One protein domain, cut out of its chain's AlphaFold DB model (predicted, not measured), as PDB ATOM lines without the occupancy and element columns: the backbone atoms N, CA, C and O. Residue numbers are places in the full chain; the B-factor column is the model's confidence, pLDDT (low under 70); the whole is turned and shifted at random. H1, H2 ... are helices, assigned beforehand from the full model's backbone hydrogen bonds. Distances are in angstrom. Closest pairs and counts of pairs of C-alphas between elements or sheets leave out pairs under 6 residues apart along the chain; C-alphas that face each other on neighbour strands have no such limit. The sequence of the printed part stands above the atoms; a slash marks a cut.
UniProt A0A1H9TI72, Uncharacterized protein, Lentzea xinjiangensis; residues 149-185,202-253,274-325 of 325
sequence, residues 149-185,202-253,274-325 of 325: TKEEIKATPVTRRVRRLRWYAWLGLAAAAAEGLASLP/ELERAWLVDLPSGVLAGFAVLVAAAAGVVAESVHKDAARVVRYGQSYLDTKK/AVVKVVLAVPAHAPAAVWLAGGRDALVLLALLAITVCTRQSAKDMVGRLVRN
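AT A GLANCE: This is residues 149 to 185, 202 to 253 and 274 to 325 of the 325 residues of an uncharacterized protein of Lentzea xinjiangensis (UniProt A0A1H9TI72). This is a rod whose core is two long helices, H4 and H2, side by side and running opposite ways, with H8 along part of H2; H1, H5 and H9 gather at one end of the rod, H3, H6 and H7 at the other. The printed part has 141 residues, with nine named helices, H1 to H9 in chain order, and no named strand: all helix. It is loose, with a radius of gyration of the C-alphas of 19.8 A and spans of 62 by 27 by 25 A.

IN THESE COORDINATES: Find C-alpha 213 at (21.912, 32.161, 55.859); from there H4, residues 213 to 244, runs 46.2 A to C-alpha 244 at (67.084, 22.894, 52.358). H2, residues 160 to 183, is 33.9 A long, and H8, residues 296 to 310, 21.1 A. Look for the shorter helices at residues 150 to 155, H1; 202 to 206, H3; 246 to 250, H5; 274 to 281, H6; 288 to 294, H7; and 315 to 324, H9.

HOW THE PARTS SIT: Start at the hub, H4: it touches H2 at a shallow tilt of 17 degrees, opposite ways, the closest C-alphas, Ala 169 and Ala 224, 3.7 A apart. With residues 164 to 175 alone H2 touches H8, C-alphas 164 and 307 being closest at 6.4 A. H4 touches H1 with residues 235 to 239 alone, about perpendicular at 82 degrees, closest at C-alphas 153 and 239, 5.4 A. With residues 238 to 242 alone it touches H9, closest at C-alphas 242 and 322, 5.9 A. H4 and H5 only just touch, only at the corner, with 3 pairs of C-alphas within 8 A. At the other end H3 touches H6, C-alphas 206 and 278 closest at 4.5 A, and H7, C-alphas 203 and 294 closest at 5.0 A. In H1 to H8 every O i to N i+4 pair is within hydrogen-bond range; in H9, 5 of 6.

THE WHOLE: The farthest C-alphas, Ser 247 and His 285, are 63.6 A apart. Residues 186 to 201 and 254 to 273 are not printed; the C-alpha gaps are 19.2 A and 39.1 A. Of the links printed whole, none is long. Confidence is under 70 at residues 180 to 185, 202 to 204, 208 to 215 and 289 to 290.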
ATOM      1  N   THR A 149      63.230  33.423  54.186       95.88
ATOM      2  CA  THR A 149      62.929  34.849  54.012       95.88
ATOM      3  C   THR A 149      61.645  35.050  53.200       95.88
ATOM      4  O   THR A 149      61.135  34.133  52.551       95.88
ATOM      5  N   LYS A 150      61.065  36.256  53.242       95.38
ATOM      6  CA  LYS A 150      59.836  36.553  52.479       95.38
ATOM      7  C   LYS A 150      60.094  36.507  50.972       95.38
ATOM      8  O   LYS A 150      59.215  36.107  50.211       95.38
ATOM      9  N   GLU A 151      61.296  36.888  50.561       96.81
ATOM     10  CA  GLU A 151      61.784  36.889  49.188       96.81
ATOM     11  C   GLU A 151      61.892  35.456  48.661       96.81
ATOM     12  O   GLU A 151      61.373  35.161  47.587       96.81
ATOM     13  N   GLU A 152      62.455  34.541  49.458       96.50
ATOM     14  CA  GLU A 152      62.523  33.109  49.141       96.50
ATOM     15  C   GLU A 152      61.123  32.484  49.031       96.50
ATOM     16  O   GLU A 152      60.848  31.729  48.097       96.50
ATOM     17  N   ILE A 153      60.198  32.839  49.934       96.06
ATOM     18  CA  ILE A 153      58.799  32.388  49.847       96.06
ATOM     19  C   ILE A 153      58.157  32.890  48.547       96.06
ATOM     20  O   ILE A 153      57.493  32.117  47.864       96.06
ATOM     21  N   LYS A 154      58.374  34.158  48.173       95.38
ATOM     22  CA  LYS A 154      57.816  34.750  46.946       95.38
ATOM     23  C   LYS A 154      58.422  34.147  45.673       95.38
ATOM     24  O   LYS A 154      57.707  34.014  44.683       95.38
ATOM     25  N   ALA A 155      59.705  33.789  45.700       96.25
ATOM     26  CA  ALA A 155      60.401  33.134  44.592       96.25
ATOM     27  C   ALA A 155      60.003  31.657  44.429       96.25
ATOM     28  O   ALA A 155      60.111  31.097  43.340       96.25
ATOM     29  N   THR A 156      59.513  31.023  45.497       96.12
ATOM     30  CA  THR A 156      59.102  29.619  45.468       96.12
ATOM     31  C   THR A 156      57.896  29.425  44.539       96.12
ATOM     32  O   THR A 156      56.891  30.131  44.666       96.12
ATOM     33  N   PRO A 157      57.910  28.430  43.632       94.88
ATOM     34  CA  PRO A 157      56.777  28.180  42.751       94.88
ATOM     35  C   PRO A 157      55.529  27.763  43.545       94.88
ATOM     36  O   PRO A 157      55.562  26.908  44.435       94.88
ATOM     37  N   VAL A 158      54.378  28.343  43.194       93.38
ATOM     38  CA  VAL A 158      53.095  28.011  43.827       93.38
ATOM     39  C   VAL A 158      52.655  26.609  43.399       93.38
ATOM     40  O   VAL A 158      52.233  26.387  42.262       93.38
ATOM     41  N   THR A 159      52.717  25.653  44.327       93.31
ATOM     42  CA  THR A 159      52.307  24.265  44.073       93.31
ATOM     43  C   THR A 159      50.799  24.159  43.809       93.31
ATOM     44  O   THR A 159      50.006  25.008  44.235       93.31
ATOM     45  N   ARG A 160      50.355  23.083  43.135       92.56
ATOM     46  CA  ARG A 160      48.918  22.869  42.868       92.56
ATOM     47  C   ARG A 160      48.126  22.756  44.169       92.56
ATOM     48  O   ARG A 160      47.004  23.245  44.233       92.56
ATOM     49  N   ARG A 161      48.730  22.198  45.225       89.12
ATOM     50  CA  ARG A 161      48.128  22.119  46.564       89.12
ATOM     51  C   ARG A 161      47.854  23.497  47.176       89.12
ATOM     52  O   ARG A 161      46.776  23.689  47.728       89.12
ATOM     53  N   VAL A 162      48.786  24.447  47.064       90.31
ATOM     54  CA  VAL A 162      48.573  25.833  47.529       90.31
ATOM     55  C   VAL A 162      47.482  26.502  46.695       90.31
ATOM     56  O   VAL A 162      46.571  27.113  47.250       90.31
ATOM     57  N   ARG A 163      47.520  26.322  45.367       91.94
ATOM     58  CA  ARG A 163      46.492  26.843  44.456       91.94
ATOM     59  C   ARG A 163      45.098  26.308  44.808       91.94
ATOM     60  O   ARG A 163      44.162  27.093  44.874       91.94
ATOM     61  N   ARG A 164      44.974  25.009  45.105       89.75
ATOM     62  CA  ARG A 164      43.730  24.362  45.560       89.75
ATOM     63  C   ARG A 164      43.134  25.046  46.782       89.75
ATOM     64  O   ARG A 164      41.968  25.408  46.781       89.75
ATOM     65  N   LEU A 165      43.947  25.207  47.823       87.62
ATOM     66  CA  LEU A 165      43.503  25.779  49.090       87.62
ATOM     67  C   LEU A 165      43.089  27.246  48.930       87.62
ATOM     68  O   LEU A 165      42.078  27.653  49.490       87.62
ATOM     69  N   ARG A 166      43.809  28.015  48.102       90.31
ATOM     70  CA  ARG A 166      43.401  29.380  47.741       90.31
ATOM     71  C   ARG A 166      42.071  29.401  46.990       90.31
ATOM     72  O   ARG A 166      41.241  30.246  47.292       90.31
ATOM     73  N   TRP A 167      41.844  28.474  46.057       90.69
ATOM     74  CA  TRP A 167      40.560  28.370  45.358       90.69
ATOM     75  C   TRP A 167      39.406  28.011  46.292       90.69
ATOM     76  O   TRP A 167      38.349  28.617  46.178       90.69
ATOM     77  N   TYR A 168      39.605  27.099  47.250       88.56
ATOM     78  CA  TYR A 168      38.595  26.845  48.284       88.56
ATOM     79  C   TYR A 168      38.326  28.079  49.143       88.56
ATOM     80  O   TYR A 168      37.173  28.349  49.460       88.56
ATOM     81  N   ALA A 169      39.367  28.844  49.488       86.25
ATOM     82  CA  ALA A 169      39.194  30.083  50.234       86.25
ATOM     83  C   ALA A 169      38.365  31.110  49.457       86.25
ATOM     84  O   ALA A 169      37.386  31.632  49.980       86.25
ATOM     85  N   TRP A 170      38.697  31.337  48.187       87.75
ATOM     86  CA  TRP A 170      37.927  32.230  47.325       87.75
ATOM     87  C   TRP A 170      36.491  31.761  47.121       87.75
ATOM     88  O   TRP A 170      35.585  32.582  47.191       87.75
ATOM     89  N   LEU A 171      36.269  30.459  46.926       86.06
ATOM     90  CA  LEU A 171      34.924  29.908  46.787       86.06
ATOM     91  C   LEU A 171      34.105  30.090  48.072       86.06
ATOM     92  O   LEU A 171      32.949  30.485  47.991       86.06
ATOM     93  N   GLY A 172      34.698  29.853  49.246       82.81
ATOM     94  CA  GLY A 172      34.033  30.080  50.532       82.81
ATOM     95  C   GLY A 172      33.672  31.553  50.751       82.81
ATOM     96  O   GLY A 172      32.548  31.853  51.138       82.81
ATOM     97  N   LEU A 173      34.579  32.481  50.431       81.81
ATOM     98  CA  LEU A 173      34.295  33.920  50.503       81.81
ATOM     99  C   LEU A 173      33.220  34.351  49.502       81.81
ATOM    100  O   LEU A 173      32.334  35.119  49.861       81.81
ATOM    101  N   ALA A 174      33.273  33.844  48.269       80.19
ATOM    102  CA  ALA A 174      32.270  34.129  47.249       80.19
ATOM    103  C   ALA A 174      30.892  33.591  47.652       80.19
ATOM    104  O   ALA A 174      29.904  34.301  47.500       80.19
ATOM    105  N   ALA A 175      30.824  32.381  48.218       82.50
ATOM    106  CA  ALA A 175      29.587  31.807  48.738       82.50
ATOM    107  C   ALA A 175      29.033  32.625  49.914       82.50
ATOM    108  O   ALA A 175      27.850  32.936  49.928       82.50
ATOM    109  N   ALA A 176      29.886  33.040  50.857       79.69
ATOM    110  CA  ALA A 176      29.472  33.895  51.967       79.69
ATOM    111  C   ALA A 176      28.968  35.266  51.496       79.69
ATOM    112  O   ALA A 176      27.963  35.759  51.999       79.69
ATOM    113  N   ALA A 177      29.645  35.875  50.519       77.38
ATOM    114  CA  ALA A 177      29.228  37.144  49.936       77.38
ATOM    115  C   ALA A 177      27.912  37.002  49.162       77.38
ATOM    116  O   ALA A 177      27.030  37.837  49.325       77.38
ATOM    117  N   ALA A 178      27.758  35.944  48.363       76.94
ATOM    118  CA  ALA A 178      26.525  35.658  47.637       76.94
ATOM    119  C   ALA A 178      25.352  35.421  48.595       76.94
ATOM    120  O   ALA A 178      24.282  35.974  48.377       76.94
ATOM    121  N   GLU A 179      25.566  34.672  49.677       78.12
ATOM    122  CA  GLU A 179      24.558  34.456  50.717       78.12
ATOM    123  C   GLU A 179      24.219  35.767  51.440       78.12
ATOM    124  O   GLU A 179      23.049  36.081  51.636       78.12
ATOM    125  N   GLY A 180      25.227  36.586  51.755       67.06
ATOM    126  CA  GLY A 180      25.040  37.930  52.297       67.06
ATOM    127  C   GLY A 180      24.184  38.805  51.379       67.06
ATOM    128  O   GLY A 180      23.189  39.365  51.827       67.06
ATOM    129  N   LEU A 181      24.511  38.859  50.087       67.62
ATOM    130  CA  LEU A 181      23.763  39.609  49.073       67.62
ATOM    131  C   LEU A 181      22.351  39.053  48.841       67.62
ATOM    132  O   LEU A 181      21.436  39.833  48.614       67.62
ATOM    133  N   ALA A 182      22.160  37.735  48.917       64.25
ATOM    134  CA  ALA A 182      20.846  37.101  48.820       64.25
ATOM    135  C   ALA A 182      19.996  37.331  50.080       64.25
ATOM    136  O   ALA A 182      18.770  37.366  50.006       64.25
ATOM    137  N   SER A 183      20.653  37.497  51.233       60.47
ATOM    138  CA  SER A 183      20.017  37.812  52.512       60.47
ATOM    139  C   SER A 183      19.741  39.300  52.708       60.47
ATOM    140  O   SER A 183      18.934  39.634  53.575       60.47
ATOM    141  N   LEU A 184      20.365  40.185  51.913       48.62
ATOM    142  CA  LEU A 184      19.945  41.579  51.815       48.62
ATOM    143  C   LEU A 184      18.513  41.555  51.302       48.62
ATOM    144  O   LEU A 184      18.273  41.128  50.169       48.62
ATOM    145  N   PRO A 185      17.534  41.963  52.117       47.06
ATOM    146  CA  PRO A 185      16.169  41.871  51.670       47.06
ATOM    147  C   PRO A 185      16.037  42.840  50.508       47.06
ATOM    148  O   PRO A 185      16.511  43.978  50.565       47.06
ATOM    149  N   GLU A 202       9.305  25.253  47.302       65.19
ATOM    150  CA  GLU A 202      10.035  24.494  46.283       65.19
ATOM    151  C   GLU A 202      11.552  24.603  46.482       65.19
ATOM    152  O   GLU A 202      12.258  23.602  46.359       65.19
ATOM    153  N   LEU A 203      12.055  25.793  46.828       59.75
ATOM    154  CA  LEU A 203      13.479  26.034  47.088       59.75
ATOM    155  C   LEU A 203      13.978  25.289  48.333       59.75
ATOM    156  O   LEU A 203      15.016  24.636  48.273       59.75
ATOM    157  N   GLU A 204      13.213  25.315  49.422       64.88
ATOM    158  CA  GLU A 204      13.540  24.619  50.672       64.88
ATOM    159  C   GLU A 204      13.624  23.099  50.457       64.88
ATOM    160  O   GLU A 204      14.559  22.440  50.910       64.88
ATOM    161  N   ARG A 205      12.702  22.540  49.657       70.62
ATOM    162  CA  ARG A 205      12.729  21.121  49.259       70.62
ATOM    163  C   ARG A 205      13.893  20.778  48.325       70.62
ATOM    164  O   ARG A 205      14.367  19.639  48.342       70.62
ATOM    165  N   ALA A 206      14.348  21.731  47.511       70.62
ATOM    166  CA  ALA A 206      15.451  21.546  46.570       70.62
ATOM    167  C   ALA A 206      16.828  21.534  47.254       70.62
ATOM    168  O   ALA A 206      17.764  20.917  46.736       70.62
ATOM    169  N   TRP A 207      16.972  22.185  48.410       73.88
ATOM    170  CA  TRP A 207      18.258  22.303  49.088       73.88
ATOM    171  C   TRP A 207      18.693  21.009  49.779       73.88
ATOM    172  O   TRP A 207      17.907  20.199  50.291       73.88
ATOM    173  N   LEU A 208      20.004  20.772  49.761       69.19
ATOM    174  CA  LEU A 208      20.593  19.630  50.445       69.19
ATOM    175  C   LEU A 208      20.647  19.899  51.949       69.19
ATOM    176  O   LEU A 208      20.431  18.974  52.734       69.19
ATOM    177  N   VAL A 209      20.908  21.155  52.317       69.44
ATOM    178  CA  VAL A 209      20.967  21.632  53.695       69.44
ATOM    179  C   VAL A 209      20.288  22.999  53.792       69.44
ATOM    180  O   VAL A 209      20.759  23.965  53.192       69.44
ATOM    181  N   ASP A 210      19.227  23.090  54.594       66.62
ATOM    182  CA  ASP A 210      18.630  24.371  54.971       66.62
ATOM    183  C   ASP A 210      19.286  24.876  56.264       66.62
ATOM    184  O   ASP A 210      18.898  24.532  57.379       66.62
ATOM    185  N   LEU A 211      20.392  25.606  56.112       61.78
ATOM    186  CA  LEU A 211      21.030  26.315  57.217       61.78
ATOM    187  C   LEU A 211      20.579  27.773  57.177       61.78
ATOM    188  O   LEU A 211      20.557  28.356  56.090       61.78
ATOM    189  N   PRO A 212      20.335  28.408  58.339       65.25
ATOM    190  CA  PRO A 212      20.144  29.848  58.386       65.25
ATOM    191  C   PRO A 212      21.288  30.549  57.642       65.25
ATOM    192  O   PRO A 212      22.461  30.232  57.868       65.25
ATOM    193  N   SER A 213      20.961  31.497  56.766       67.44
ATOM    194  CA  SER A 213      21.912  32.161  55.859       67.44
ATOM    195  C   SER A 213      23.165  32.686  56.574       67.44
ATOM    196  O   SER A 213      24.292  32.476  56.124       67.44
ATOM    197  N   GLY A 214      22.990  33.275  57.763       64.81
ATOM    198  CA  GLY A 214      24.097  33.743  58.604       64.81
ATOM    199  C   GLY A 214      25.045  32.629  59.071       64.81
ATOM    200  O   GLY A 214      26.256  32.840  59.150       64.81
ATOM    201  N   VAL A 215      24.525  31.425  59.321       68.81
ATOM    202  CA  VAL A 215      25.317  30.250  59.721       68.81
ATOM    203  C   VAL A 215      26.142  29.748  58.544       68.81
ATOM    204  O   VAL A 215      27.337  29.491  58.697       68.81
ATOM    205  N   LEU A 216      25.521  29.643  57.365       74.38
ATOM    206  CA  LEU A 216      26.192  29.222  56.138       74.38
ATOM    207  C   LEU A 216      27.320  30.198  55.777       74.38
ATOM    208  O   LEU A 216      28.456  29.774  55.559       74.38
ATOM    209  N   ALA A 217      27.028  31.503  55.776       76.50
ATOM    210  CA  ALA A 217      28.006  32.543  55.488       76.50
ATOM    211  C   ALA A 217      29.159  32.529  56.504       76.50
ATOM    212  O   ALA A 217      30.328  32.509  56.112       76.50
ATOM    213  N   GLY A 218      28.852  32.455  57.804       74.62
ATOM    214  CA  GLY A 218      29.861  32.371  58.861       74.62
ATOM    215  C   GLY A 218      30.763  31.141  58.723       74.62
ATOM    216  O   GLY A 218      31.991  31.252  58.793       74.62
ATOM    217  N   PHE A 219      30.178  29.970  58.456       77.19
ATOM    218  CA  PHE A 219      30.932  28.740  58.222       77.19
ATOM    219  C   PHE A 219      31.805  28.827  56.964       77.19
ATOM    220  O   PHE A 219      32.973  28.433  56.993       77.19
ATOM    221  N   ALA A 220      31.284  29.383  55.871       80.50
ATOM    222  CA  ALA A 220      32.026  29.542  54.626       80.50
ATOM    223  C   ALA A 220      33.235  30.484  54.789       80.50
ATOM    224  O   ALA A 220      34.331  30.160  54.320       80.50
ATOM    225  N   VAL A 221      33.086  31.586  55.537       79.62
ATOM    226  CA  VAL A 221      34.199  32.483  55.906       79.62
ATOM    227  C   VAL A 221      35.237  31.758  56.763       79.62
ATOM    228  O   VAL A 221      36.436  31.865  56.499       79.62
ATOM    229  N   LEU A 222      34.806  30.979  57.760       77.62
ATOM    230  CA  LEU A 222      35.706  30.204  58.618       77.62
ATOM    231  C   LEU A 222      36.528  29.193  57.804       77.62
ATOM    232  O   LEU A 222      37.753  29.124  57.947       77.62
ATOM    233  N   VAL A 223      35.869  28.417  56.939       80.38
ATOM    234  CA  VAL A 223      36.531  27.455  56.047       80.38
ATOM    235  C   VAL A 223      37.510  28.176  55.129       80.38
ATOM    236  O   VAL A 223      38.632  27.699  54.942       80.38
ATOM    237  N   ALA A 224      37.132  29.342  54.602       83.00
ATOM    238  CA  ALA A 224      38.005  30.124  53.747       83.00
ATOM    239  C   ALA A 224      39.256  30.631  54.472       83.00
ATOM    240  O   ALA A 224      40.368  30.478  53.960       83.00
ATOM    241  N   ALA A 225      39.099  31.162  55.685       79.94
ATOM    242  CA  ALA A 225      40.211  31.600  56.520       79.94
ATOM    243  C   ALA A 225      41.154  30.433  56.850       79.94
ATOM    244  O   ALA A 225      42.370  30.534  56.663       79.94
ATOM    245  N   ALA A 226      40.601  29.288  57.262       79.06
ATOM    246  CA  ALA A 226      41.381  28.088  57.541       79.06
ATOM    247  C   ALA A 226      42.138  27.599  56.294       79.06
ATOM    248  O   ALA A 226      43.332  27.304  56.371       79.06
ATOM    249  N   ALA A 227      41.481  27.558  55.132       85.00
ATOM    250  CA  ALA A 227      42.110  27.171  53.875       85.00
ATOM    251  C   ALA A 227      43.237  28.139  53.476       85.00
ATOM    252  O   ALA A 227      44.307  27.680  53.071       85.00
ATOM    253  N   GLY A 228      43.044  29.449  53.651       84.25
ATOM    254  CA  GLY A 228      44.063  30.474  53.406       84.25
ATOM    255  C   GLY A 228      45.308  30.299  54.280       84.25
ATOM    256  O   GLY A 228      46.427  30.277  53.764       84.25
ATOM    257  N   VAL A 229      45.121  30.072  55.581       84.19
ATOM    258  CA  VAL A 229      46.219  29.852  56.539       84.19
ATOM    259  C   VAL A 229      46.987  28.569  56.220       84.19
ATOM    260  O   VAL A 229      48.220  28.561  56.187       84.19
ATOM    261  N   VAL A 230      46.276  27.479  55.913       85.00
ATOM    262  CA  VAL A 230      46.920  26.228  55.489       85.00
ATOM    263  C   VAL A 230      47.657  26.427  54.161       85.00
ATOM    264  O   VAL A 230      48.752  25.892  53.995       85.00
ATOM    265  N   ALA A 231      47.118  27.216  53.225       89.12
ATOM    266  CA  ALA A 231      47.789  27.522  51.961       89.12
ATOM    267  C   ALA A 231      49.119  28.253  52.188       89.12
ATOM    268  O   ALA A 231      50.120  27.896  51.569       89.12
ATOM    269  N   GLU A 232      49.143  29.240  53.086       90.06
ATOM    270  CA  GLU A 232      50.359  29.970  53.446       90.06
ATOM    271  C   GLU A 232      51.387  29.056  54.125       90.06
ATOM    272  O   GLU A 232      52.560  29.060  53.750       90.06
ATOM    273  N   SER A 233      50.952  28.221  55.074       88.75
ATOM    274  CA  SER A 233      51.827  27.252  55.743       88.75
ATOM    275  C   SER A 233      52.439  26.254  54.757       88.75
ATOM    276  O   SER A 233      53.648  26.031  54.795       88.75
ATOM    277  N   VAL A 234      51.646  25.703  53.831       90.19
ATOM    278  CA  VAL A 234      52.137  24.781  52.792       90.19
ATOM    279  C   VAL A 234      53.105  25.487  51.839       90.19
ATOM    280  O   VAL A 234      54.061  24.872  51.374       90.19
ATOM    281  N   HIS A 235      52.886  26.769  51.543       93.75
ATOM    282  CA  HIS A 235      53.788  27.537  50.688       93.75
ATOM    283  C   HIS A 235      55.137  27.812  51.366       93.75
ATOM    284  O   HIS A 235      56.176  27.652  50.731       93.75
ATOM    285  N   LYS A 236      55.133  28.128  52.668       94.12
ATOM    286  CA  LYS A 236      56.358  28.235  53.480       94.12
ATOM    287  C   LYS A 236      57.114  26.910  53.547       94.12
ATOM    288  O   LYS A 236      58.330  26.900  53.403       94.12
ATOM    289  N   ASP A 237      56.409  25.794  53.718       92.88
ATOM    290  CA  ASP A 237      57.038  24.469  53.700       92.88
ATOM    291  C   ASP A 237      57.616  24.125  52.323       92.88
ATOM    292  O   ASP A 237      58.712  23.580  52.250       92.88
ATOM    293  N   ALA A 238      56.945  24.497  51.228       94.81
ATOM    294  CA  ALA A 238      57.507  24.351  49.888       94.81
ATOM    295  C   ALA A 238      58.815  25.145  49.734       94.81
ATOM    296  O   ALA A 238      59.781  24.615  49.196       94.81
ATOM    297  N   ALA A 239      58.871  26.365  50.270       96.19
ATOM    298  CA  ALA A 239      60.074  27.190  50.238       96.19
ATOM    299  C   ALA A 239      61.219  26.584  51.069       96.19
ATOM    300  O   ALA A 239      62.372  26.597  50.646       96.19
ATOM    301  N   ARG A 240      60.900  25.961  52.215       95.25
ATOM    302  CA  ARG A 240      61.873  25.188  53.008       95.25
ATOM    303  C   ARG A 240      62.410  23.988  52.233       95.25
ATOM    304  O   ARG A 240      63.606  23.741  52.276       95.25
ATOM    305  N   VAL A 241      61.552  23.266  51.509       94.81
ATOM    306  CA  VAL A 241      61.980  22.138  50.665       94.81
ATOM    307  C   VAL A 241      62.905  22.611  49.543       94.81
ATOM    308  O   VAL A 241      63.916  21.965  49.312       94.81
ATOM    309  N   VAL A 242      62.607  23.737  48.889       95.88
ATOM    310  CA  VAL A 242      63.483  24.303  47.844       95.88
ATOM    311  C   VAL A 242      64.837  24.722  48.426       95.88
ATOM    312  O   VAL A 242      65.873  24.400  47.857       95.88
ATOM    313  N   ARG A 243      64.850  25.395  49.585       95.75
ATOM    314  CA  ARG A 243      66.088  25.902  50.200       95.75
ATOM    315  C   ARG A 243      66.968  24.808  50.808       95.75
ATOM    316  O   ARG A 243      68.186  24.868  50.692       95.75
ATOM    317  N   TYR A 244      66.366  23.858  51.516       95.06
ATOM    318  CA  TYR A 244      67.084  22.894  52.358       95.06
ATOM    319  C   TYR A 244      67.065  21.461  51.807       95.06
ATOM    320  O   TYR A 244      67.789  20.592  52.304       95.06
ATOM    321  N   GLY A 245      66.246  21.190  50.790       93.94
ATOM    322  CA  GLY A 245      66.182  19.902  50.110       93.94
ATOM    323  C   GLY A 245      65.845  18.741  51.046       93.94
ATOM    324  O   GLY A 245      64.932  18.813  51.875       93.94
ATOM    325  N   GLN A 246      66.606  17.655  50.901       92.69
ATOM    326  CA  GLN A 246      66.396  16.404  51.629       92.69
ATOM    327  C   GLN A 246      66.597  16.553  53.143       92.69
ATOM    328  O   GLN A 246      65.831  15.977  53.908       92.69
ATOM    329  N   SER A 247      67.537  17.400  53.578       92.69
ATOM    330  CA  SER A 247      67.837  17.597  55.005       92.69
ATOM    331  C   SER A 247      66.612  18.044  55.814       92.69
ATOM    332  O   SER A 247      66.384  17.577  56.929       92.69
ATOM    333  N   TYR A 248      65.759  18.888  55.228       92.44
ATOM    334  CA  TYR A 248      64.492  19.288  55.833       92.44
ATOM    335  C   TYR A 248      63.458  18.153  55.812       92.44
ATOM    336  O   TYR A 248      62.746  17.951  56.798       92.44
ATOM    337  N   LEU A 249      63.377  17.397  54.711       91.00
ATOM    338  CA  LEU A 249      62.438  16.280  54.563       91.00
ATOM    339  C   LEU A 249      62.719  15.148  55.552       91.00
ATOM    340  O   LEU A 249      61.767  14.607  56.107       91.00
ATOM    341  N   ASP A 250      63.988  14.848  55.826       91.44
ATOM    342  CA  ASP A 250      64.385  13.798  56.770       91.44
ATOM    343  C   ASP A 250      63.944  14.123  58.206       91.44
ATOM    344  O   ASP A 250      63.609  13.227  58.983       91.44
ATOM    345  N   THR A 251      63.844  15.411  58.561       90.31
ATOM    346  CA  THR A 251      63.296  15.822  59.868       90.31
ATOM    347  C   THR A 251      61.777  15.714  59.965       90.31
ATOM    348  O   THR A 251      61.213  15.778  61.062       90.31
ATOM    349  N   LYS A 252      61.075  15.562  58.838       87.62
ATOM    350  CA  LYS A 252      59.620  15.427  58.821       87.62
ATOM    351  C   LYS A 252      59.254  13.953  58.866       87.62
ATOM    352  O   LYS A 252      59.644  13.167  58.012       87.62
ATOM    353  N   LYS A 253      58.406  13.587  59.832       83.50
ATOM    354  CA  LYS A 253      57.812  12.248  59.883       83.50
ATOM    355  C   LYS A 253      57.140  11.960  58.541       83.50
ATOM    356  O   LYS A 253      56.227  12.688  58.142       83.50
ATOM    357  N   ALA A 274      22.477  16.332  45.190       86.44
ATOM    358  CA  ALA A 274      22.015  17.715  45.093       86.44
ATOM    359  C   ALA A 274      21.272  17.970  43.774       86.44
ATOM    360  O   ALA A 274      20.176  18.517  43.784       86.44
ATOM    361  N   VAL A 275      21.826  17.524  42.642       92.19
ATOM    362  CA  VAL A 275      21.178  17.674  41.328       92.19
ATOM    363  C   VAL A 275      19.834  16.948  41.292       92.19
ATOM    364  O   VAL A 275      18.845  17.528  40.854       92.19
ATOM    365  N   VAL A 276      19.775  15.707  41.790       92.31
ATOM    366  CA  VAL A 276      18.528  14.930  41.849       92.31
ATOM    367  C   VAL A 276      17.472  15.653  42.686       92.31
ATOM    368  O   VAL A 276      16.338  15.780  42.233       92.31
ATOM    369  N   LYS A 277      17.831  16.187  43.863       84.75
ATOM    370  CA  LYS A 277      16.898  16.965  44.692       84.75
ATOM    371  C   LYS A 277      16.320  18.168  43.948       84.75
ATOM    372  O   LYS A 277      15.111  18.365  43.969       84.75
ATOM    373  N   VAL A 278      17.164  18.933  43.260       87.56
ATOM    374  CA  VAL A 278      16.734  20.122  42.510       87.56
ATOM    375  C   VAL A 278      15.781  19.746  41.383       87.56
ATOM    376  O   VAL A 278      14.729  20.358  41.250       87.56
ATOM    377  N   VAL A 279      16.107  18.702  40.614       92.25
ATOM    378  CA  VAL A 279      15.263  18.227  39.505       92.25
ATOM    379  C   VAL A 279      13.907  17.712  39.992       92.25
ATOM    380  O   VAL A 279      12.907  17.906  39.308       92.25
ATOM    381  N   LEU A 280      13.855  17.066  41.162       89.38
ATOM    382  CA  LEU A 280      12.605  16.553  41.731       89.38
ATOM    383  C   LEU A 280      11.752  17.640  42.401       89.38
ATOM    384  O   LEU A 280      10.532  17.502  42.446       89.38
ATOM    385  N   ALA A 281      12.373  18.691  42.940       81.31
ATOM    386  CA  ALA A 281      11.680  19.734  43.695       81.31
ATOM    387  C   ALA A 281      11.245  20.932  42.837       81.31
ATOM    388  O   ALA A 281      10.214  21.541  43.127       81.31
ATOM    389  N   VAL A 282      12.008  21.288  41.796       77.75
ATOM    390  CA  VAL A 282      11.750  22.482  40.978       77.75
ATOM    391  C   VAL A 282      10.867  22.128  39.770       77.75
ATOM    392  O   VAL A 282      11.234  21.257  38.979       77.75
ATOM    393  N   PRO A 283       9.718  22.804  39.564       83.62
ATOM    394  CA  PRO A 283       8.863  22.561  38.404       83.62
ATOM    395  C   PRO A 283       9.598  22.773  37.074       83.62
ATOM    396  O   PRO A 283      10.354  23.730  36.912       83.62
ATOM    397  N   ALA A 284       9.308  21.940  36.070       90.44
ATOM    398  CA  ALA A 284       9.959  22.010  34.754       90.44
ATOM    399  C   ALA A 284       9.810  23.377  34.052       90.44
ATOM    400  O   ALA A 284      10.679  23.782  33.287       90.44
ATOM    401  N   HIS A 285       8.721  24.096  34.333       87.00
ATOM    402  CA  HIS A 285       8.419  25.420  33.783       87.00
ATOM    403  C   HIS A 285       8.829  26.573  34.717       87.00
ATOM    404  O   HIS A 285       8.455  27.721  34.476       87.00
ATOM    405  N   ALA A 286       9.561  26.291  35.800       73.88
ATOM    406  CA  ALA A 286      10.007  27.326  36.719       73.88
ATOM    407  C   ALA A 286      10.982  28.301  36.022       73.88
ATOM    408  O   ALA A 286      11.796  27.879  35.195       73.88
ATOM    409  N   PRO A 287      10.953  29.600  36.371       75.06
ATOM    410  CA  PRO A 287      11.912  30.570  35.854       75.06
ATOM    411  C   PRO A 287      13.362  30.162  36.144       75.06
ATOM    412  O   PRO A 287      13.655  29.566  37.182       75.06
ATOM    413  N   ALA A 288      14.298  30.573  35.282       73.94
ATOM    414  CA  ALA A 288      15.725  30.274  35.448       73.94
ATOM    415  C   ALA A 288      16.281  30.710  36.817       73.94
ATOM    416  O   ALA A 288      17.132  30.031  37.382       73.94
ATOM    417  N   ALA A 289      15.762  31.802  37.389       68.81
ATOM    418  CA  ALA A 289      16.139  32.257  38.725       68.81
ATOM    419  C   ALA A 289      15.793  31.235  39.827       68.81
ATOM    420  O   ALA A 289      16.590  31.038  40.739       68.81
ATOM    421  N   VAL A 290      14.650  30.545  39.720       67.88
ATOM    422  CA  VAL A 290      14.238  29.498  40.673       67.88
ATOM    423  C   VAL A 290      15.125  28.265  40.520       67.88
ATOM    424  O   VAL A 290      15.573  27.708  41.518       67.88
ATOM    425  N   TRP A 291      15.468  27.887  39.286       80.88
ATOM    426  CA  TRP A 291      16.434  26.816  39.023       80.88
ATOM    427  C   TRP A 291      17.827  27.125  39.574       80.88
ATOM    428  O   TRP A 291      18.459  26.249  40.158       80.88
ATOM    429  N   LEU A 292      18.305  28.362  39.426       76.00
ATOM    430  CA  LEU A 292      19.596  28.790  39.970       76.00
ATOM    431  C   LEU A 292      19.590  28.817  41.502       76.00
ATOM    432  O   LEU A 292      20.544  28.348  42.119       76.00
ATOM    433  N   ALA A 293      18.515  29.321  42.113       71.06
ATOM    434  CA  ALA A 293      18.365  29.364  43.563       71.06
ATOM    435  C   ALA A 293      18.227  27.956  44.169       71.06
ATOM    436  O   ALA A 293      18.891  27.647  45.157       71.06
ATOM    437  N   GLY A 294      17.439  27.070  43.552       73.88
ATOM    438  CA  GLY A 294      17.348  25.664  43.955       73.88
ATOM    439  C   GLY A 294      18.676  24.936  43.735       73.88
ATOM    440  O   GLY A 294      19.145  24.204  44.600       73.88
ATOM    441  N   GLY A 295      19.344  25.220  42.613       83.69
ATOM    442  CA  GLY A 295      20.627  24.652  42.197       83.69
ATOM    443  C   GLY A 295      21.859  25.101  42.983       83.69
ATOM    444  O   GLY A 295      22.951  24.604  42.697       83.69
ATOM    445  N   ARG A 296      21.728  26.011  43.958       83.94
ATOM    446  CA  ARG A 296      22.852  26.599  44.711       83.94
ATOM    447  C   ARG A 296      23.824  25.543  45.239       83.94
ATOM    448  O   ARG A 296      25.019  25.601  44.947       83.94
ATOM    449  N   ASP A 297      23.318  24.567  45.989       80.38
ATOM    450  CA  ASP A 297      24.152  23.555  46.646       80.38
ATOM    451  C   ASP A 297      24.867  22.671  45.612       80.38
ATOM    452  O   ASP A 297      26.054  22.370  45.755       80.38
ATOM    453  N   ALA A 298      24.177  22.318  44.521       88.00
ATOM    454  CA  ALA A 298      24.756  21.560  43.417       88.00
ATOM    455  C   ALA A 298      25.893  22.334  42.731       88.00
ATOM    456  O   ALA A 298      26.953  21.760  42.476       88.00
ATOM    457  N   LEU A 299      25.715  23.636  42.484       87.44
ATOM    458  CA  LEU A 299      26.737  24.498  41.882       87.44
ATOM    459  C   LEU A 299      27.977  24.625  42.776       87.44
ATOM    460  O   LEU A 299      29.102  24.487  42.291       87.44
ATOM    461  N   VAL A 300      27.791  24.832  44.084       85.19
ATOM    462  CA  VAL A 300      28.901  24.911  45.048       85.19
ATOM    463  C   VAL A 300      29.656  23.582  45.118       85.19
ATOM    464  O   VAL A 300      30.888  23.565  45.051       85.19
ATOM    465  N   LEU A 301      28.942  22.456  45.201       88.19
ATOM    466  CA  LEU A 301      29.551  21.126  45.243       88.19
ATOM    467  C   LEU A 301      30.275  20.779  43.933       88.19
ATOM    468  O   LEU A 301      31.377  20.228  43.976       88.19
ATOM    469  N   LEU A 302      29.716  21.147  42.776       91.44
ATOM    470  CA  LEU A 302      30.368  20.994  41.471       91.44
ATOM    471  C   LEU A 302      31.660  21.807  41.397       91.44
ATOM    472  O   LEU A 302      32.689  21.284  40.965       91.44
ATOM    473  N   ALA A 303      31.639  23.057  41.863       89.44
ATOM    474  CA  ALA A 303      32.829  23.899  41.922       89.44
ATOM    475  C   ALA A 303      33.901  23.291  42.842       89.44
ATOM    476  O   ALA A 303      35.069  23.191  42.452       89.44
ATOM    477  N   LEU A 304      33.518  22.810  44.032       88.69
ATOM    478  CA  LEU A 304      34.421  22.109  44.951       88.69
ATOM    479  C   LEU A 304      35.027  20.858  44.310       88.69
ATOM    480  O   LEU A 304      36.242  20.647  44.398       88.69
ATOM    481  N   LEU A 305      34.214  20.044  43.637       92.12
ATOM    482  CA  LEU A 305      34.662  18.840  42.945       92.12
ATOM    483  C   LEU A 305      35.655  19.185  41.827       92.12
ATOM    484  O   LEU A 305      36.755  18.626  41.798       92.12
ATOM    485  N   ALA A 306      35.317  20.151  40.968       92.56
ATOM    486  CA  ALA A 306      36.169  20.612  39.876       92.56
ATOM    487  C   ALA A 306      37.516  21.133  40.398       92.56
ATOM    488  O   ALA A 306      38.572  20.701  39.929       92.56
ATOM    489  N   ILE A 307      37.504  21.980  41.436       88.12
ATOM    490  CA  ILE A 307      38.727  22.451  42.098       88.12
ATOM    491  C   ILE A 307      39.538  21.250  42.593       88.12
ATOM    492  O   ILE A 307      40.734  21.167  42.311       88.12
ATOM    493  N   THR A 308      38.913  20.296  43.288       89.56
ATOM    494  CA  THR A 308      39.599  19.129  43.866       89.56
ATOM    495  C   THR A 308      40.290  18.277  42.806       89.56
ATOM    496  O   THR A 308      41.458  17.913  42.985       89.56
ATOM    497  N   VAL A 309      39.587  17.964  41.716       91.62
ATOM    498  CA  VAL A 309      40.087  17.119  40.626       91.62
ATOM    499  C   VAL A 309      41.205  17.835  39.868       91.62
ATOM    500  O   VAL A 309      42.309  17.297  39.759       91.62
ATOM    501  N   CYS A 310      40.982  19.082  39.441       90.62
ATOM    502  CA  CYS A 310      41.936  19.848  38.631       90.62
ATOM    503  C   CYS A 310      43.232  20.203  39.378       90.62
ATOM    504  O   CYS A 310      44.281  20.408  38.765       90.62
ATOM    505  N   THR A 311      43.189  20.280  40.709       87.56
ATOM    506  CA  THR A 311      44.349  20.661  41.534       87.56
ATOM    507  C   THR A 311      44.919  19.503  42.354       87.56
ATOM    508  O   THR A 311      45.751  19.706  43.247       87.56
ATOM    509  N   ARG A 312      44.516  18.266  42.044       89.25
ATOM    510  CA  ARG A 312      45.060  17.071  42.684       89.25
ATOM    511  C   ARG A 312      46.570  16.971  42.442       89.25
ATOM    512  O   ARG A 312      47.062  17.094  41.321       89.25
ATOM    513  N   GLN A 313      47.308  16.743  43.524       88.25
ATOM    514  CA  GLN A 313      48.752  16.531  43.510       88.25
ATOM    515  C   GLN A 313      49.121  15.653  44.707       88.25
ATOM    516  O   GLN A 313      48.688  15.945  45.828       88.25
ATOM    517  N   SER A 314      49.878  14.574  44.484       87.69
ATOM    518  CA  SER A 314      50.400  13.771  45.592       87.69
ATOM    519  C   SER A 314      51.539  14.519  46.298       87.69
ATOM    520  O   SER A 314      52.198  15.380  45.709       87.69
ATOM    521  N   ALA A 315      51.786  14.204  47.573       84.50
ATOM    522  CA  ALA A 315      52.908  14.798  48.303       84.50
ATOM    523  C   ALA A 315      54.256  14.462  47.637       84.50
ATOM    524  O   ALA A 315      55.125  15.326  47.551       84.50
ATOM    525  N   LYS A 316      54.387  13.241  47.095       87.06
ATOM    526  CA  LYS A 316      55.576  12.788  46.361       87.06
ATOM    527  C   LYS A 316      55.792  13.596  45.079       87.06
ATOM    528  O   LYS A 316      56.885  14.113  44.877       87.06
ATOM    529  N   ASP A 317      54.746  13.802  44.274       89.19
ATOM    530  CA  ASP A 317      54.841  14.599  43.038       89.19
ATOM    531  C   ASP A 317      55.165  16.065  43.322       89.19
ATOM    532  O   ASP A 317      55.795  16.745  42.515       89.19
ATOM    533  N   MET A 318      54.684  16.585  44.454       90.56
ATOM    534  CA  MET A 318      54.995  17.940  44.891       90.56
ATOM    535  C   MET A 318      56.479  18.087  45.207       90.56
ATOM    536  O   MET A 318      57.118  18.964  44.638       90.56
ATOM    537  N   VAL A 319      57.026  17.214  46.058       89.62
ATOM    538  CA  VAL A 319      58.452  17.229  46.406       89.62
ATOM    539  C   VAL A 319      59.313  17.005  45.164       89.62
ATOM    540  O   VAL A 319      60.218  17.788  44.907       89.62
ATOM    541  N   GLY A 320      58.977  16.016  44.330       90.12
ATOM    542  CA  GLY A 320      59.729  15.722  43.109       90.12
ATOM    543  C   GLY A 320      59.776  16.884  42.112       90.12
ATOM    544  O   GLY A 320      60.779  17.052  41.428       90.12
ATOM    545  N   ARG A 321      58.729  17.718  42.038       91.75
ATOM    546  CA  ARG A 321      58.752  18.949  41.226       91.75
ATOM    547  C   ARG A 321      59.554  20.076  41.864       91.75
ATOM    548  O   ARG A 321      60.169  20.835  41.134       91.75
ATOM    549  N   LEU A 322      59.509  20.204  43.189       92.00
ATOM    550  CA  LEU A 322      60.235  21.257  43.903       92.00
ATOM    551  C   LEU A 322      61.746  21.016  43.926       92.00
ATOM    552  O   LEU A 322      62.483  21.983  43.964       92.00
ATOM    553  N   VAL A 323      62.192  19.757  43.898       89.50
ATOM    554  CA  VAL A 323      63.624  19.399  43.899       89.50
ATOM    555  C   VAL A 323      64.243  19.451  42.493       89.50
ATOM    556  O   VAL A 323      65.455  19.557  42.361       89.50
ATOM    557  N   ARG A 324      63.431  19.346  41.432       88.31
ATOM    558  CA  ARG A 324      63.908  19.392  40.034       88.31
ATOM    559  C   ARG A 324      64.081  20.806  39.476       88.31
ATOM    560  O   ARG A 324      64.700  20.937  38.425       88.31
ATOM    561  N   ASN A 325      63.481  21.801  40.123       76.88
ATOM    562  CA  ASN A 325      63.551  23.211  39.742       76.88
ATOM    563  C   ASN A 325      64.558  23.931  40.628       76.88
ATOM    564  O   ASN A 325      65.218  24.847  40.099       76.88
TER     565      ASN A 325